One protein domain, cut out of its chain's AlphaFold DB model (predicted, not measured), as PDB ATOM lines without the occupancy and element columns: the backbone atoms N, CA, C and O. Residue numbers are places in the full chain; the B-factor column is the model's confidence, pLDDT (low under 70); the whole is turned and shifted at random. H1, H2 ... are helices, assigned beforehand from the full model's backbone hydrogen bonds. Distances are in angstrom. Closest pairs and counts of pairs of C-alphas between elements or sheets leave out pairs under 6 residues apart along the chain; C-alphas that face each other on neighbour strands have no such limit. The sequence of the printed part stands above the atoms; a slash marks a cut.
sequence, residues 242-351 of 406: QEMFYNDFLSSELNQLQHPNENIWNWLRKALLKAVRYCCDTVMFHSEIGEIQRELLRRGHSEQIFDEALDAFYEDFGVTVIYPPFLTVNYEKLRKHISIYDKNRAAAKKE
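Overview. This is residues 242 to 351 of the 406 residues of the protein "Hypothetical protein" of Rotaria sp. Silwood1 (UniProt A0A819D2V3). Three helices, H2, H3 and H4, make the core, each touching the other two, and a long helix, H5, lies across one end of this group, its residues 342 to 351 sticking out as an arm. The short H1 sits beyond the opposite end of the core, near the start of H2, and residues 242 to 247 before it stand free. The printed part has 110 residues with five named helices, H1 to H5 in that order along the chain, and no named strand; the class is all helix. The whole is compact, with a radius of gyration of the C-alphas of 15.1 A, and spans 40 by 38 by 26 A.

Arrangement. H1, residues 252 to 258, is close to but not clearly touching H2, residues 262 to 278; their closest C-alphas, Asn 255 and Asn 263, are 7.8 A apart. H2 is the hub, touching three helices. It forms a hairpin with H3, residues 282 to 298, opposite ways at a shallow tilt of 25 degrees; the closest C-alphas, Ala 275 and Phe 285, are 5.9 A apart. H3 forms a second hairpin with H4, residues 303 to 316, opposite ways at a steep tilt of 43 degrees; they touch closest at the C-alphas of Gln 293 and Phe 306, 6.4 A apart. H4 also touches H2 at a steep tilt of 62 degrees, the same way, with the C-alphas of Trp 265 and Ala 309 closest at 6.6 A. H5, residues 328 to 351, touches H2 with residues 331 to 338 alone; the closest C-alphas, Val 276 and Arg 335, are 6.1 A apart. That tilt is steep at 69.5 degrees, only just short of about perpendicular. H5 is close to but not clearly touching H3, with the C-alphas of Thr 282 and Thr 328 closest at 5.8 A. H1 is apart from H3, H4 and H5. Every O i to N i+4 pair is within hydrogen-bond range in H2, H3, H4 and H5, and 2 of 3 are in H1.

Along the chain. H1 begins at C-alpha 252, (89.821, 166.159, 188.936). From first to last C-alpha H2 measures 23.7 A, H3 24.2 A, H4 20.2 A and H5 34.8 A. H2 begins at C-alpha 262, (89.246, 153.807, 188.420), and H5 ends at C-alpha 351, (78.169, 131.868, 174.824).

Size, cuts and confidence. The C-alphas farthest apart, those of Leu 257 and Val 329, are 41.8 A apart. The printed part has no cut. The link from H4 to H5, 11 residues, is long; the other three are tight. Mean pLDDT of the printed part is 80.6, and residues 243 to 261 and 320 to 326 are under 70.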
ATOM      1  N   GLN A 242      83.247 164.957 169.130       75.56
ATOM      2  CA  GLN A 242      82.144 165.905 169.130       75.56
ATOM      3  C   GLN A 242      82.460 167.005 170.148       75.56
ATOM      4  O   GLN A 242      82.845 166.700 171.278       75.56
ATOM      5  N   GLU A 243      82.265 168.269 169.763       64.06
ATOM      6  CA  GLU A 243      82.236 169.401 170.693       64.06
ATOM      7  C   GLU A 243      81.044 169.207 171.640       64.06
ATOM      8  O   GLU A 243      79.942 169.711 171.425       64.06
ATOM      9  N   MET A 244      81.211 168.364 172.653       54.69
ATOM     10  CA  MET A 244      80.240 168.255 173.722       54.69
ATOM     11  C   MET A 244      80.369 169.509 174.578       54.69
ATOM     12  O   MET A 244      81.467 169.864 175.007       54.69
ATOM     13  N   PHE A 245      79.237 170.158 174.856       47.28
ATOM     14  CA  PHE A 245      79.128 171.021 176.026       47.28
ATOM     15  C   PHE A 245      79.560 170.177 177.225       47.28
ATOM     16  O   PHE A 245      78.939 169.158 177.529       47.28
ATOM     17  N   TYR A 246      80.710 170.537 177.788       48.28
ATOM     18  CA  TYR A 246      81.395 169.816 178.845       48.28
ATOM     19  C   TYR A 246      80.418 169.500 179.976       48.28
ATOM     20  O   TYR A 246      79.921 170.401 180.643       48.28
ATOM     21  N   ASN A 247      80.155 168.214 180.194       50.91
ATOM     22  CA  ASN A 247      79.713 167.781 181.503       50.91
ATOM     23  C   ASN A 247      80.973 167.472 182.320       50.91
ATOM     24  O   ASN A 247      81.755 166.593 181.946       50.91
ATOM     25  N   ASP A 248      81.139 168.179 183.435       57.81
ATOM     26  CA  ASP A 248      82.281 168.136 184.360       57.81
ATOM     27  C   ASP A 248      82.510 166.776 185.053       57.81
ATOM     28  O   ASP A 248      83.366 166.663 185.921       57.81
ATOM     29  N   PHE A 249      81.819 165.697 184.660       57.03
ATOM     30  CA  PHE A 249      81.882 164.370 185.301       57.03
ATOM     31  C   PHE A 249      83.278 163.733 185.367       57.03
ATOM     32  O   PHE A 249      83.463 162.723 186.039       57.03
ATOM     33  N   LEU A 250      84.262 164.281 184.654       62.44
ATOM     34  CA  LEU A 250      85.650 163.827 184.696       62.44
ATOM     35  C   LEU A 250      86.609 164.902 185.221       62.44
ATOM     36  O   LEU A 250      87.818 164.732 185.070       62.44
ATOM     37  N   SER A 251      86.117 165.989 185.820       66.69
ATOM     38  CA  SER A 251      86.995 166.948 186.484       66.69
ATOM     39  C   SER A 251      87.751 166.254 187.621       66.69
ATOM     40  O   SER A 251      87.260 165.311 188.257       66.69
ATOM     41  N   SER A 252      88.995 166.668 187.836       64.44
ATOM     42  CA  SER A 252      89.821 166.159 188.936       64.44
ATOM     43  C   SER A 252      89.153 166.369 190.297       64.44
ATOM     44  O   SER A 252      89.182 165.476 191.140       64.44
ATOM     45  N   GLU A 253      88.477 167.499 190.474       63.72
ATOM     46  CA  GLU A 253      87.783 167.892 191.700       63.72
ATOM     47  C   GLU A 253      86.586 166.978 192.013       63.72
ATOM     48  O   GLU A 253      86.459 166.492 193.135       63.72
ATOM     49  N   LEU A 254      85.736 166.673 191.023       59.91
ATOM     50  CA  LEU A 254      84.572 165.796 191.220       59.91
ATOM     51  C   LEU A 254      84.976 164.330 191.419       59.91
ATOM     52  O   LEU A 254      84.404 163.640 192.266       59.91
ATOM     53  N   ASN A 255      86.000 163.858 190.702       61.06
ATOM     54  CA  ASN A 255      86.518 162.499 190.889       61.06
ATOM     55  C   ASN A 255      87.115 162.290 192.287       61.06
ATOM     56  O   ASN A 255      86.909 161.235 192.882       61.06
ATOM     57  N   GLN A 256      87.805 163.291 192.846       62.88
ATOM     58  CA  GLN A 256      88.323 163.218 194.220       62.88
ATOM     59  C   GLN A 256      87.210 163.056 195.267       62.88
ATOM     60  O   GLN A 256      87.453 162.479 196.327       62.88
ATOM     61  N   LEU A 257      86.002 163.548 194.979       58.09
ATOM     62  CA  LEU A 257      84.874 163.545 195.908       58.09
ATOM     63  C   LEU A 257      83.996 162.293 195.814       58.09
ATOM     64  O   LEU A 257      83.411 161.909 196.826       58.09
ATOM     65  N   GLN A 258      83.865 161.682 194.631       56.34
ATOM     66  CA  GLN A 258      82.841 160.657 194.400       56.34
ATOM     67  C   GLN A 258      83.384 159.227 194.283       56.34
ATOM     68  O   GLN A 258      82.817 158.376 194.951       56.34
ATOM     69  N   HIS A 259      84.478 158.942 193.558       53.62
ATOM     70  CA  HIS A 259      85.161 157.628 193.543       53.62
ATOM     71  C   HIS A 259      86.576 157.755 192.923       53.62
ATOM     72  O   HIS A 259      86.729 158.435 191.907       53.62
ATOM     73  N   PRO A 260      87.610 157.096 193.490       56.75
ATOM     74  CA  PRO A 260      89.020 157.311 193.147       56.75
ATOM     75  C   PRO A 260      89.348 156.782 191.749       56.75
ATOM     76  O   PRO A 260      88.676 155.865 191.300       56.75
ATOM     77  N   ASN A 261      90.389 157.332 191.107       63.09
ATOM     78  CA  ASN A 261      91.177 156.864 189.947       63.09
ATOM     79  C   ASN A 261      90.530 155.919 188.901       63.09
ATOM     80  O   ASN A 261      90.657 156.177 187.709       63.09
ATOM     81  N   GLU A 262      89.879 154.820 189.275       75.38
ATOM     82  CA  GLU A 262      89.246 153.807 188.420       75.38
ATOM     83  C   GLU A 262      88.357 154.375 187.308       75.38
ATOM     84  O   GLU A 262      88.394 153.874 186.186       75.38
ATOM     85  N   ASN A 263      87.580 155.433 187.562       79.19
ATOM     86  CA  ASN A 263      86.768 156.070 186.516       79.19
ATOM     87  C   ASN A 263      87.638 156.694 185.417       79.19
ATOM     88  O   ASN A 263      87.338 156.550 184.228       79.19
ATOM     89  N   ILE A 264      88.741 157.330 185.813       82.88
ATOM     90  CA  ILE A 264      89.725 157.926 184.906       82.88
ATOM     91  C   ILE A 264      90.471 156.817 184.165       82.88
ATOM     92  O   ILE A 264      90.571 156.879 182.944       82.88
ATOM     93  N   TRP A 265      90.899 155.760 184.859       86.56
ATOM     94  CA  TRP A 265      91.532 154.586 184.247       86.56
ATOM     95  C   TRP A 265      90.623 153.906 183.224       86.56
ATOM     96  O   TRP A 265      91.043 153.608 182.108       86.56
ATOM     97  N   ASN A 266      89.348 153.712 183.559       86.19
ATOM     98  CA  ASN A 266      88.357 153.138 182.657       86.19
ATOM     99  C   ASN A 266      88.090 154.043 181.453       86.19
ATOM    100  O   ASN A 266      87.907 153.543 180.340       86.19
ATOM    101  N   TRP A 267      88.049 155.362 181.657       88.56
ATOM    102  CA  TRP A 267      87.919 156.320 180.566       88.56
ATOM    103  C   TRP A 267      89.148 156.295 179.653       88.56
ATOM    104  O   TRP A 267      88.978 156.083 178.453       88.56
ATOM    105  N   LEU A 268      90.361 156.401 180.209       90.94
ATOM    106  CA  LEU A 268      91.629 156.338 179.476       90.94
ATOM    107  C   LEU A 268      91.730 155.038 178.685       90.94
ATOM    108  O   LEU A 268      91.903 155.072 177.472       90.94
ATOM    109  N   ARG A 269      91.490 153.890 179.322       90.94
ATOM    110  CA  ARG A 269      91.472 152.588 178.645       90.94
ATOM    111  C   ARG A 269      90.495 152.563 177.472       90.94
ATOM    112  O   ARG A 269      90.833 152.072 176.398       90.94
ATOM    113  N   LYS A 270      89.272 153.077 177.647       90.94
ATOM    114  CA  LYS A 270      88.276 153.139 176.563       90.94
ATOM    115  C   LYS A 270      88.705 154.099 175.452       90.94
ATOM    116  O   LYS A 270      88.488 153.770 174.289       90.94
ATOM    117  N   ALA A 271      89.300 155.240 175.789       92.00
ATOM    118  CA  ALA A 271      89.818 156.208 174.828       92.00
ATOM    119  C   ALA A 271      90.975 155.612 174.011       92.00
ATOM    120  O   ALA A 271      90.932 155.648 172.786       92.00
ATOM    121  N   LEU A 272      91.926 154.938 174.661       93.31
ATOM    122  CA  LEU A 272      93.030 154.225 174.011       93.31
ATOM    123  C   LEU A 272      92.527 153.084 173.114       93.31
ATOM    124  O   LEU A 272      92.946 152.967 171.963       93.31
ATOM    125  N   LEU A 273      91.553 152.290 173.579       93.62
ATOM    126  CA  LEU A 273      90.894 151.281 172.739       93.62
ATOM    127  C   LEU A 273      90.237 151.906 171.502       93.62
ATOM    128  O   LEU A 273      90.337 151.341 170.414       93.62
ATOM    129  N   LYS A 274      89.553 153.049 171.648       92.69
ATOM    130  CA  LYS A 274      88.967 153.778 170.512       92.69
ATOM    131  C   LYS A 274      90.051 154.276 169.559       92.69
ATOM    132  O   LYS A 274      89.913 154.054 168.362       92.69
ATOM    133  N   ALA A 275      91.133 154.855 170.075       94.00
ATOM    134  CA  ALA A 275      92.253 155.335 169.272       94.00
ATOM    135  C   ALA A 275      92.819 154.221 168.382       94.00
ATOM    136  O   ALA A 275      92.912 154.398 167.171       94.00
ATOM    137  N   VAL A 276      93.097 153.036 168.940       93.31
ATOM    138  CA  VAL A 276      93.629 151.912 168.146       93.31
ATOM    139  C   VAL A 276      92.600 151.346 167.158       93.31
ATOM    140  O   VAL A 276      92.948 150.924 166.052       93.31
ATOM    141  N   ARG A 277      91.317 151.309 167.539       91.38
ATOM    142  CA  ARG A 277      90.249 150.797 166.666       91.38
ATOM    143  C   ARG A 277      89.959 151.730 165.496       91.38
ATOM    144  O   ARG A 277      89.668 151.242 164.407       91.38
ATOM    145  N   TYR A 278      89.984 153.040 165.725       93.25
ATOM    146  CA  TYR A 278      89.496 154.024 164.763       93.25
ATOM    147  C   TYR A 278      90.616 154.642 163.932       93.25
ATOM    148  O   TYR A 278      90.385 154.912 162.759       93.25
ATOM    149  N   CYS A 279      91.825 154.837 164.468       92.62
ATOM    150  CA  CYS A 279      92.926 155.413 163.697       92.62
ATOM    151  C   CYS A 279      93.490 154.401 162.691       92.62
ATOM    152  O   CYS A 279      93.939 153.310 163.050       92.62
ATOM    153  N   CYS A 280      93.482 154.766 161.409       88.81
ATOM    154  CA  CYS A 280      93.918 153.876 160.332       88.81
ATOM    155  C   CYS A 280      95.438 153.697 160.240       88.81
ATOM    156  O   CYS A 280      95.886 152.704 159.670       88.81
ATOM    157  N   ASP A 281      96.217 154.630 160.789       87.69
ATOM    158  CA  ASP A 281      97.676 154.614 160.753       87.69
ATOM    159  C   ASP A 281      98.292 155.146 162.055       87.69
ATOM    160  O   ASP A 281      97.608 155.662 162.947       87.69
ATOM    161  N   THR A 282      99.614 155.003 162.159       89.81
ATOM    162  CA  THR A 282     100.379 155.455 163.318       89.81
ATOM    163  C   THR A 282     100.342 156.956 163.517       89.81
ATOM    164  O   THR A 282     100.341 157.391 164.661       89.81
ATOM    165  N   VAL A 283     100.334 157.763 162.459       89.50
ATOM    166  CA  VAL A 283     100.371 159.228 162.589       89.50
ATOM    167  C   VAL A 283      99.081 159.718 163.244       89.50
ATOM    168  O   VAL A 283      99.127 160.465 164.222       89.50
ATOM    169  N   MET A 284      97.940 159.224 162.768       89.44
ATOM    170  CA  MET A 284      96.619 159.498 163.333       89.44
ATOM    171  C   MET A 284      96.500 158.972 164.764       89.44
ATOM    172  O   MET A 284      95.961 159.661 165.626       89.44
ATOM    173  N   PHE A 285      97.044 157.784 165.043       92.50
ATOM    174  CA  PHE A 285      97.080 157.237 166.399       92.50
ATOM    175  C   PHE A 285      97.872 158.132 167.361       92.50
ATOM    176  O   PHE A 285      97.346 158.502 168.404       92.50
ATOM    177  N   HIS A 286      99.088 158.559 167.008       91.06
ATOM    178  CA  HIS A 286      99.885 159.453 167.859       91.06
ATOM    179  C   HIS A 286      99.217 160.814 168.060       91.06
ATOM    180  O   HIS A 286      99.250 161.362 169.161       91.06
ATOM    181  N   SER A 287      98.597 161.358 167.007       91.56
ATOM    182  CA  SER A 287      97.822 162.593 167.122       91.56
ATOM    183  C   SER A 287      96.689 162.441 168.137       91.56
ATOM    184  O   SER A 287      96.489 163.335 168.955       91.56
ATOM    185  N   GLU A 288      95.984 161.309 168.109       93.94
ATOM    186  CA  GLU A 288      94.884 161.003 169.025       93.94
ATOM    187  C   GLU A 288      95.358 160.798 170.469       93.94
ATOM    188  O   GLU A 288      94.766 161.360 171.385       93.94
ATOM    189  N   ILE A 289      96.460 160.073 170.687       92.75
ATOM    190  CA  ILE A 289      97.121 159.958 172.000       92.75
ATOM    191  C   ILE A 289      97.398 161.352 172.579       92.75
ATOM    192  O   ILE A 289      97.074 161.616 173.737       92.75
ATOM    193  N   GLY A 290      97.916 162.270 171.757       91.94
ATOM    194  CA  GLY A 290      98.145 163.655 172.161       91.94
ATOM    195  C   GLY A 290      96.863 164.430 172.494       91.94
ATOM    196  O   GLY A 290      96.886 165.260 173.401       91.94
ATOM    197  N   GLU A 291      95.748 164.185 171.798       92.19
ATOM    198  CA  GLU A 291      94.452 164.790 172.149       92.19
ATOM    199  C   GLU A 291      93.897 164.239 173.465       92.19
ATOM    200  O   GLU A 291      93.466 165.019 174.312       92.19
ATOM    201  N   ILE A 292      93.967 162.922 173.683       91.88
ATOM    202  CA  ILE A 292      93.536 162.289 174.940       91.88
ATOM    203  C   ILE A 292      94.333 162.867 176.115       91.88
ATOM    204  O   ILE A 292      93.744 163.241 177.131       91.88
ATOM    205  N   GLN A 293      95.655 162.996 175.965       91.94
ATOM    206  CA  GLN A 293      96.521 163.593 176.978       91.94
ATOM    207  C   GLN A 293      96.145 165.057 177.248       91.94
ATOM    208  O   GLN A 293      95.968 165.451 178.400       91.94
ATOM    209  N   ARG A 294      95.962 165.869 176.195       89.94
ATOM    210  CA  ARG A 294      95.525 167.270 176.334       89.94
ATOM    211  C   ARG A 294      94.198 167.386 177.068       89.94
ATOM    212  O   ARG A 294      94.053 168.256 177.923       89.94
ATOM    213  N   GLU A 295      93.242 166.532 176.737       87.56
ATOM    214  CA  GLU A 295      91.917 166.551 177.343       87.56
ATOM    215  C   GLU A 295      91.957 166.144 178.819       87.56
ATOM    216  O   GLU A 295      91.297 166.761 179.656       87.56
ATOM    217  N   LEU A 296      92.797 165.164 179.159       87.06
ATOM    218  CA  LEU A 296      93.053 164.768 180.538       87.06
ATOM    219  C   LEU A 296      93.661 165.931 181.350       87.06
ATOM    220  O   LEU A 296      93.162 166.256 182.429       87.06
ATOM    221  N   LEU A 297      94.680 166.605 180.803       87.94
ATOM    222  CA  LEU A 297      95.331 167.760 181.436       87.94
ATOM    223  C   LEU A 297      94.372 168.950 181.609       87.94
ATOM    224  O   LEU A 297      94.354 169.577 182.667       87.94
ATOM    225  N   ARG A 298      93.525 169.244 180.609       85.31
ATOM    226  CA  ARG A 298      92.499 170.306 180.696       85.31
ATOM    227  C   ARG A 298      91.511 170.087 181.838       85.31
ATOM    228  O   ARG A 298      90.989 171.057 182.376       85.31
ATOM    229  N   ARG A 299      91.274 168.832 182.224       81.94
ATOM    230  CA  ARG A 299      90.381 168.444 183.330       81.94
ATOM    231  C   ARG A 299      91.081 168.436 184.700       81.94
ATOM    232  O   ARG A 299      90.469 168.065 185.703       81.94
ATOM    233  N   GLY A 300      92.342 168.875 184.754       84.81
ATOM    234  CA  GLY A 300      93.119 169.068 185.982       84.81
ATOM    235  C   GLY A 300      93.837 167.818 186.495       84.81
ATOM    236  O   GLY A 300      94.270 167.796 187.644       84.81
ATOM    237  N   HIS A 301      93.955 166.773 185.678       85.31
ATOM    238  CA  HIS A 301      94.713 165.568 186.034       85.31
ATOM    239  C   HIS A 301      96.190 165.715 185.657       85.31
ATOM    240  O   HIS A 301      96.539 166.496 184.774       85.31
ATOM    241  N   SER A 302      97.070 164.954 186.311       86.81
ATOM    242  CA  SER A 302      98.511 164.976 186.037       86.81
ATOM    243  C   SER A 302      98.896 164.132 184.821       86.81
ATOM    244  O   SER A 302      98.319 163.067 184.602       86.81
ATOM    245  N   GLU A 303      99.962 164.536 184.130       87.94
ATOM    246  CA  GLU A 303     100.578 163.778 183.030       87.94
ATOM    247  C   GLU A 303     100.967 162.347 183.432       87.94
ATOM    248  O   GLU A 303     100.710 161.413 182.686       87.94
ATOM    249  N   GLN A 304     101.449 162.154 184.662       88.50
ATOM    250  CA  GLN A 304     101.834 160.838 185.181       88.50
ATOM    251  C   GLN A 304     100.712 159.787 185.081       88.50
ATOM    252  O   GLN A 304     100.976 158.640 184.749       88.50
ATOM    253  N   ILE A 305      99.451 160.172 185.318       88.06
ATOM    254  CA  ILE A 305      98.310 159.240 185.233       88.06
ATOM    255  C   ILE A 305      98.111 158.770 183.789       88.06
ATOM    256  O   ILE A 305      97.729 157.626 183.554       88.06
ATOM    257  N   PHE A 306      98.351 159.652 182.816       89.88
ATOM    258  CA  PHE A 306      98.279 159.292 181.407       89.88
ATOM    259  C   PHE A 306      99.367 158.287 181.040       89.88
ATOM    260  O   PHE A 306      99.054 157.271 180.424       89.88
ATOM    261  N   ASP A 307     100.610 158.560 181.440       89.31
ATOM    262  CA  ASP A 307     101.758 157.709 181.127       89.31
ATOM    263  C   ASP A 307     101.594 156.315 181.741       89.31
ATOM    264  O   ASP A 307     101.685 155.317 181.030       89.31
ATOM    265  N   GLU A 308     101.225 156.236 183.024       90.06
ATOM    266  CA  GLU A 308     100.961 154.959 183.696       90.06
ATOM    267  C   GLU A 308      99.811 154.182 183.023       90.06
ATOM    268  O   GLU A 308      99.875 152.958 182.883       90.06
ATOM    269  N   ALA A 309      98.762 154.877 182.562       89.88
ATOM    270  CA  ALA A 309      97.653 154.260 181.833       89.88
ATOM    271  C   ALA A 309      98.029 153.775 180.441       89.88
ATOM    272  O   ALA A 309      97.531 152.737 179.996       89.88
ATOM    273  N   LEU A 310      98.889 154.517 179.757       90.06
ATOM    274  CA  LEU A 310      99.377 154.162 178.443       90.06
ATOM    275  C   LEU A 310     100.306 152.942 178.520       90.06
ATOM    276  O   LEU A 310     100.132 152.006 177.739       90.06
ATOM    277  N   ASP A 311     101.215 152.910 179.493       88.75
ATOM    278  CA  ASP A 311     102.114 151.780 179.733       88.75
ATOM    279  C   ASP A 311     101.331 150.513 180.097       88.75
ATOM    280  O   ASP A 311     101.471 149.490 179.420       88.75
ATOM    281  N   ALA A 312     100.414 150.596 181.068       89.75
ATOM    282  CA  ALA A 312      99.552 149.472 181.442       89.75
ATOM    283  C   ALA A 312      98.704 148.972 180.259       89.75
ATOM    284  O   ALA A 312      98.505 147.770 180.077       89.75
ATOM    285  N   PHE A 313      98.213 149.885 179.414       91.19
ATOM    286  CA  PHE A 313      97.477 149.518 178.209       91.19
ATOM    287  C   PHE A 313      98.341 148.725 177.225       91.19
ATOM    288  O   PHE A 313      97.871 147.740 176.661       91.19
ATOM    289  N   TYR A 314      99.593 149.119 177.002       88.62
ATOM    290  CA  TYR A 314     100.482 148.380 176.111       88.62
ATOM    291  C   TYR A 314     100.899 147.020 176.684       88.62
ATOM    292  O   TYR A 314     100.931 146.035 175.936       88.62
ATOM    293  N   GLU A 315     101.150 146.945 177.993       87.25
ATOM    294  CA  GLU A 315     101.440 145.696 178.702       87.25
ATOM    295  C   GLU A 315     100.292 144.686 178.577       87.25
ATOM    296  O   GLU A 315     100.531 143.528 178.230       87.25
ATOM    297  N   ASP A 316      99.045 145.134 178.748       87.44
ATOM    298  CA  ASP A 316      97.839 144.305 178.606       87.44
ATOM    299  C   ASP A 316      97.716 143.629 177.236       87.44
ATOM    300  O   ASP A 316      97.134 142.549 177.110       87.44
ATOM    301  N   PHE A 317      98.252 144.266 176.193       85.50
ATOM    302  CA  PHE A 317      98.264 143.729 174.837       85.50
ATOM    303  C   PHE A 317      99.627 143.154 174.441       85.50
ATOM    304  O   PHE A 317      99.849 142.909 173.258       85.50
ATOM    305  N   GLY A 318     100.536 142.906 175.388       79.88
ATOM    306  CA  GLY A 318     101.827 142.263 175.129       79.88
ATOM    307  C   GLY A 318     102.719 143.049 174.164       79.88
ATOM    308  O   GLY A 318     103.511 142.463 173.423       79.88
ATOM    309  N   VAL A 319     102.563 144.374 174.115       78.69
ATOM    310  CA  VAL A 319     103.384 145.255 173.285       78.69
ATOM    311  C   VAL A 319     104.399 145.936 174.188       78.69
ATOM    312  O   VAL A 319     104.075 146.866 174.914       78.69
ATOM    313  N   THR A 320     105.653 145.493 174.139       66.50
ATOM    314  CA  THR A 320     106.729 146.184 174.854       66.50
ATOM    315  C   THR A 320     106.976 147.531 174.181       66.50
ATOM    316  O   THR A 320     107.408 147.588 173.023       66.50
ATOM    317  N   VAL A 321     106.682 148.624 174.886       60.03
ATOM    318  CA  VAL A 321     107.001 149.976 174.426       60.03
ATOM    319  C   VAL A 321     108.512 150.116 174.420       60.03
ATOM    320  O   VAL A 321     109.153 150.246 175.459       60.03
ATOM    321  N   ILE A 322     109.111 150.081 173.237       52.62
ATOM    322  CA  ILE A 322     110.448 150.638 173.076       52.62
ATOM    323  C   ILE A 322     110.208 152.110 172.743       52.62
ATOM    324  O   ILE A 322     109.555 152.406 171.742       52.62
ATOM    325  N   TYR A 323     110.653 152.987 173.648       50.53
ATOM    326  CA  TYR A 323     110.622 154.454 173.579       50.53
ATOM    327  C   TYR A 323     110.815 155.035 172.155       50.53
ATOM    328  O   TYR A 323     111.408 154.380 171.297       50.53
ATOM    329  N   PRO A 324     110.356 156.278 171.892       55.56
ATOM    330  CA  PRO A 324     110.046 156.768 170.555       55.56
ATOM    331  C   PRO A 324     111.136 156.611 169.487       55.56
ATOM    332  O   PRO A 324     112.322 156.810 169.770       55.56
ATOM    333  N   PRO A 325     110.701 156.374 168.230       56.62
ATOM    334  CA  PRO A 325     109.302 156.421 167.777       56.62
ATOM    335  C   PRO A 325     108.591 155.064 167.903       56.62
ATOM    336  O   PRO A 325     109.132 154.051 167.465       56.62
ATOM    337  N   PHE A 326     107.354 155.041 168.428       68.12
ATOM    338  CA  PHE A 326     106.502 153.847 168.373       68.12
ATOM    339  C   PHE A 326     106.237 153.507 166.899       68.12
ATOM    340  O   PHE A 326     105.534 154.216 166.176       68.12
ATOM    341  N   LEU A 327     106.905 152.458 166.424       73.44
ATOM    342  CA  LEU A 327     106.988 152.136 165.004       73.44
ATOM    343  C   LEU A 327     105.654 151.605 164.465       73.44
ATOM    344  O   LEU A 327     104.916 150.915 165.166       73.44
ATOM    345  N   THR A 328     105.403 151.810 163.167       78.69
ATOM    346  CA  THR A 328     104.236 151.257 162.451       78.69
ATOM    347  C   THR A 328     104.061 149.756 162.665       78.69
ATOM    348  O   THR A 328     102.946 149.287 162.855       78.69
ATOM    349  N   VAL A 329     105.161 149.002 162.733       77.06
ATOM    350  CA  VAL A 329     105.129 147.558 163.013       77.06
ATOM    351  C   VAL A 329     104.528 147.250 164.390       77.06
ATOM    352  O   VAL A 329     103.776 146.286 164.522       77.06
ATOM    353  N   ASN A 330     104.828 148.056 165.411       82.81
ATOM    354  CA  ASN A 330     104.283 147.864 166.757       82.81
ATOM    355  C   ASN A 330     102.801 148.242 166.814       82.81
ATOM    356  O   ASN A 330     102.021 147.542 167.454       82.81
ATOM    357  N   TYR A 331     102.395 149.282 166.083       86.62
ATOM    358  CA  TYR A 331     100.985 149.647 165.974       86.62
ATOM    359  C   TYR A 331     100.150 148.564 165.293       86.62
ATOM    360  O   TYR A 331      99.098 148.192 165.800       86.62
ATOM    361  N   GLU A 332     100.635 147.984 164.195       86.12
ATOM    362  CA  GLU A 332      99.925 146.891 163.522       86.12
ATOM    363  C   GLU A 332      99.819 145.634 164.400       86.12
ATOM    364  O   GLU A 332      98.774 144.979 164.431       86.12
ATOM    365  N   LYS A 333     100.858 145.322 165.192       85.88
ATOM    366  CA  LYS A 333     100.784 144.259 166.212       85.88
ATOM    367  C   LYS A 333      99.712 144.557 167.260       85.88
ATOM    368  O   LYS A 333      98.879 143.694 167.531       85.88
ATOM    369  N   LEU A 334      99.693 145.778 167.795       88.50
ATOM    370  CA  LEU A 334      98.700 146.221 168.772       88.50
ATOM    371  C   LEU A 334      97.272 146.113 168.218       88.50
ATOM    372  O   LEU A 334      96.400 145.526 168.859       88.50
ATOM    373  N   ARG A 335      97.038 146.596 166.989       89.50
ATOM    374  CA  ARG A 335      95.746 146.466 166.292       89.50
ATOM    375  C   ARG A 335      95.328 145.010 166.138       89.50
ATOM    376  O   ARG A 335      94.168 144.677 166.378       89.50
ATOM    377  N   LYS A 336      96.264 144.129 165.770       89.12
ATOM    378  CA  LYS A 336      96.001 142.691 165.644       89.12
ATOM    379  C   LYS A 336      95.588 142.080 166.984       89.12
ATOM    380  O   LYS A 336      94.597 141.354 167.023       89.12
ATOM    381  N   HIS A 337      96.297 142.384 168.069       89.50
ATOM    382  CA  HIS A 337      95.973 141.867 169.403       89.50
ATOM    383  C   HIS A 337      94.615 142.374 169.901       89.50
ATOM    384  O   HIS A 337      93.800 141.576 170.359       89.50
ATOM    385  N   ILE A 338      94.306 143.660 169.708       89.88
ATOM    386  CA  ILE A 338      92.986 144.215 170.041       89.88
ATOM    387  C   ILE A 338      91.879 143.575 169.196       89.88
ATOM    388  O   ILE A 338      90.812 143.262 169.721       89.88
ATOM    389  N   SER A 339      92.129 143.297 167.912       88.31
ATOM    390  CA  SER A 339      91.171 142.580 167.062       88.31
ATOM    391  C   SER A 339      90.879 141.164 167.574       88.31
ATOM    392  O   SER A 339      89.728 140.725 167.537       88.31
ATOM    393  N   ILE A 340      91.892 140.447 168.071       88.00
ATOM    394  CA  ILE A 340      91.718 139.121 168.689       88.00
ATOM    395  C   ILE A 340      90.929 139.247 169.995       88.00
ATOM    396  O   ILE A 340      89.948 138.532 170.191       88.00
ATOM    397  N   TYR A 341      91.302 140.195 170.854       88.00
ATOM    398  CA  TYR A 341      90.584 140.491 172.092       88.00
ATOM    399  C   TYR A 341      89.093 140.773 171.843       88.00
ATOM    400  O   TYR A 341      88.233 140.221 172.531       88.00
ATOM    401  N   ASP A 342      88.768 141.565 170.818       86.81
ATOM    402  CA  ASP A 342      87.386 141.881 170.449       86.81
ATOM    403  C   ASP A 342      86.605 140.646 169.984       86.81
ATOM    404  O   ASP A 342      85.449 140.465 170.379       86.81
ATOM    405  N   LYS A 343      87.235 139.759 169.203       88.19
ATOM    406  CA  LYS A 343      86.626 138.488 168.779       88.19
ATOM    407  C   LYS A 343      86.336 137.577 169.965       88.19
ATOM    408  O   LYS A 343      85.219 137.077 170.077       88.19
ATOM    409  N   ASN A 344      87.296 137.421 170.873       86.94
ATOM    410  CA  ASN A 344      87.140 136.575 172.056       86.94
ATOM    411  C   ASN A 344      86.045 137.117 172.978       86.94
ATOM    412  O   ASN A 344      85.202 136.368 173.467       86.94
ATOM    413  N   ARG A 345      85.987 138.440 173.156       85.38
ATOM    414  CA  ARG A 345      84.922 139.091 173.923       85.38
ATOM    415  C   ARG A 345      83.544 138.900 173.282       85.38
ATOM    416  O   ARG A 345      82.565 138.703 174.002       85.38
ATOM    417  N   ALA A 346      83.447 138.981 171.955       83.25
ATOM    418  CA  ALA A 346      82.198 138.740 171.237       83.25
ATOM    419  C   ALA A 346      81.739 137.278 171.366       83.25
ATOM    420  O   ALA A 346      80.564 137.043 171.647       83.25
ATOM    421  N   ALA A 347      82.664 136.319 171.240       85.19
ATOM    422  CA  ALA A 347      82.400 134.895 171.439       85.19
ATOM    423  C   ALA A 347      81.899 134.606 172.862       85.19
ATOM    424  O   ALA A 347      80.807 134.074 173.029       85.19
ATOM    425  N   ALA A 348      82.600 135.100 173.888       84.00
ATOM    426  CA  ALA A 348      82.189 134.936 175.282       84.00
ATOM    427  C   ALA A 348      80.813 135.565 175.579       84.00
ATOM    428  O   ALA A 348      80.038 135.050 176.385       84.00
ATOM    429  N   LYS A 349      80.474 136.695 174.937       82.62
ATOM    430  CA  LYS A 349      79.139 137.302 175.066       82.62
ATOM    431  C   LYS A 349      78.059 136.419 174.433       82.62
ATOM    432  O   LYS A 349      76.988 136.293 175.019       82.62
ATOM    433  N   LYS A 350      78.348 135.822 173.274       81.00
ATOM    434  CA  LYS A 350      77.450 134.901 172.569       81.00
ATOM    435  C   LYS A 350      77.205 133.629 173.391       81.00
ATOM    436  O   LYS A 350      76.051 133.294 173.644       81.00
ATOM    437  N   GLU A 351      78.263 133.024 173.923       79.56
ATOM    438  CA  GLU A 351      78.169 131.868 174.824       79.56
ATOM    439  C   GLU A 351      77.333 132.179 176.071       79.56
ATOM    440  O   GLU A 351      76.513 131.369 176.486       79.56
TER     441      GLU A 351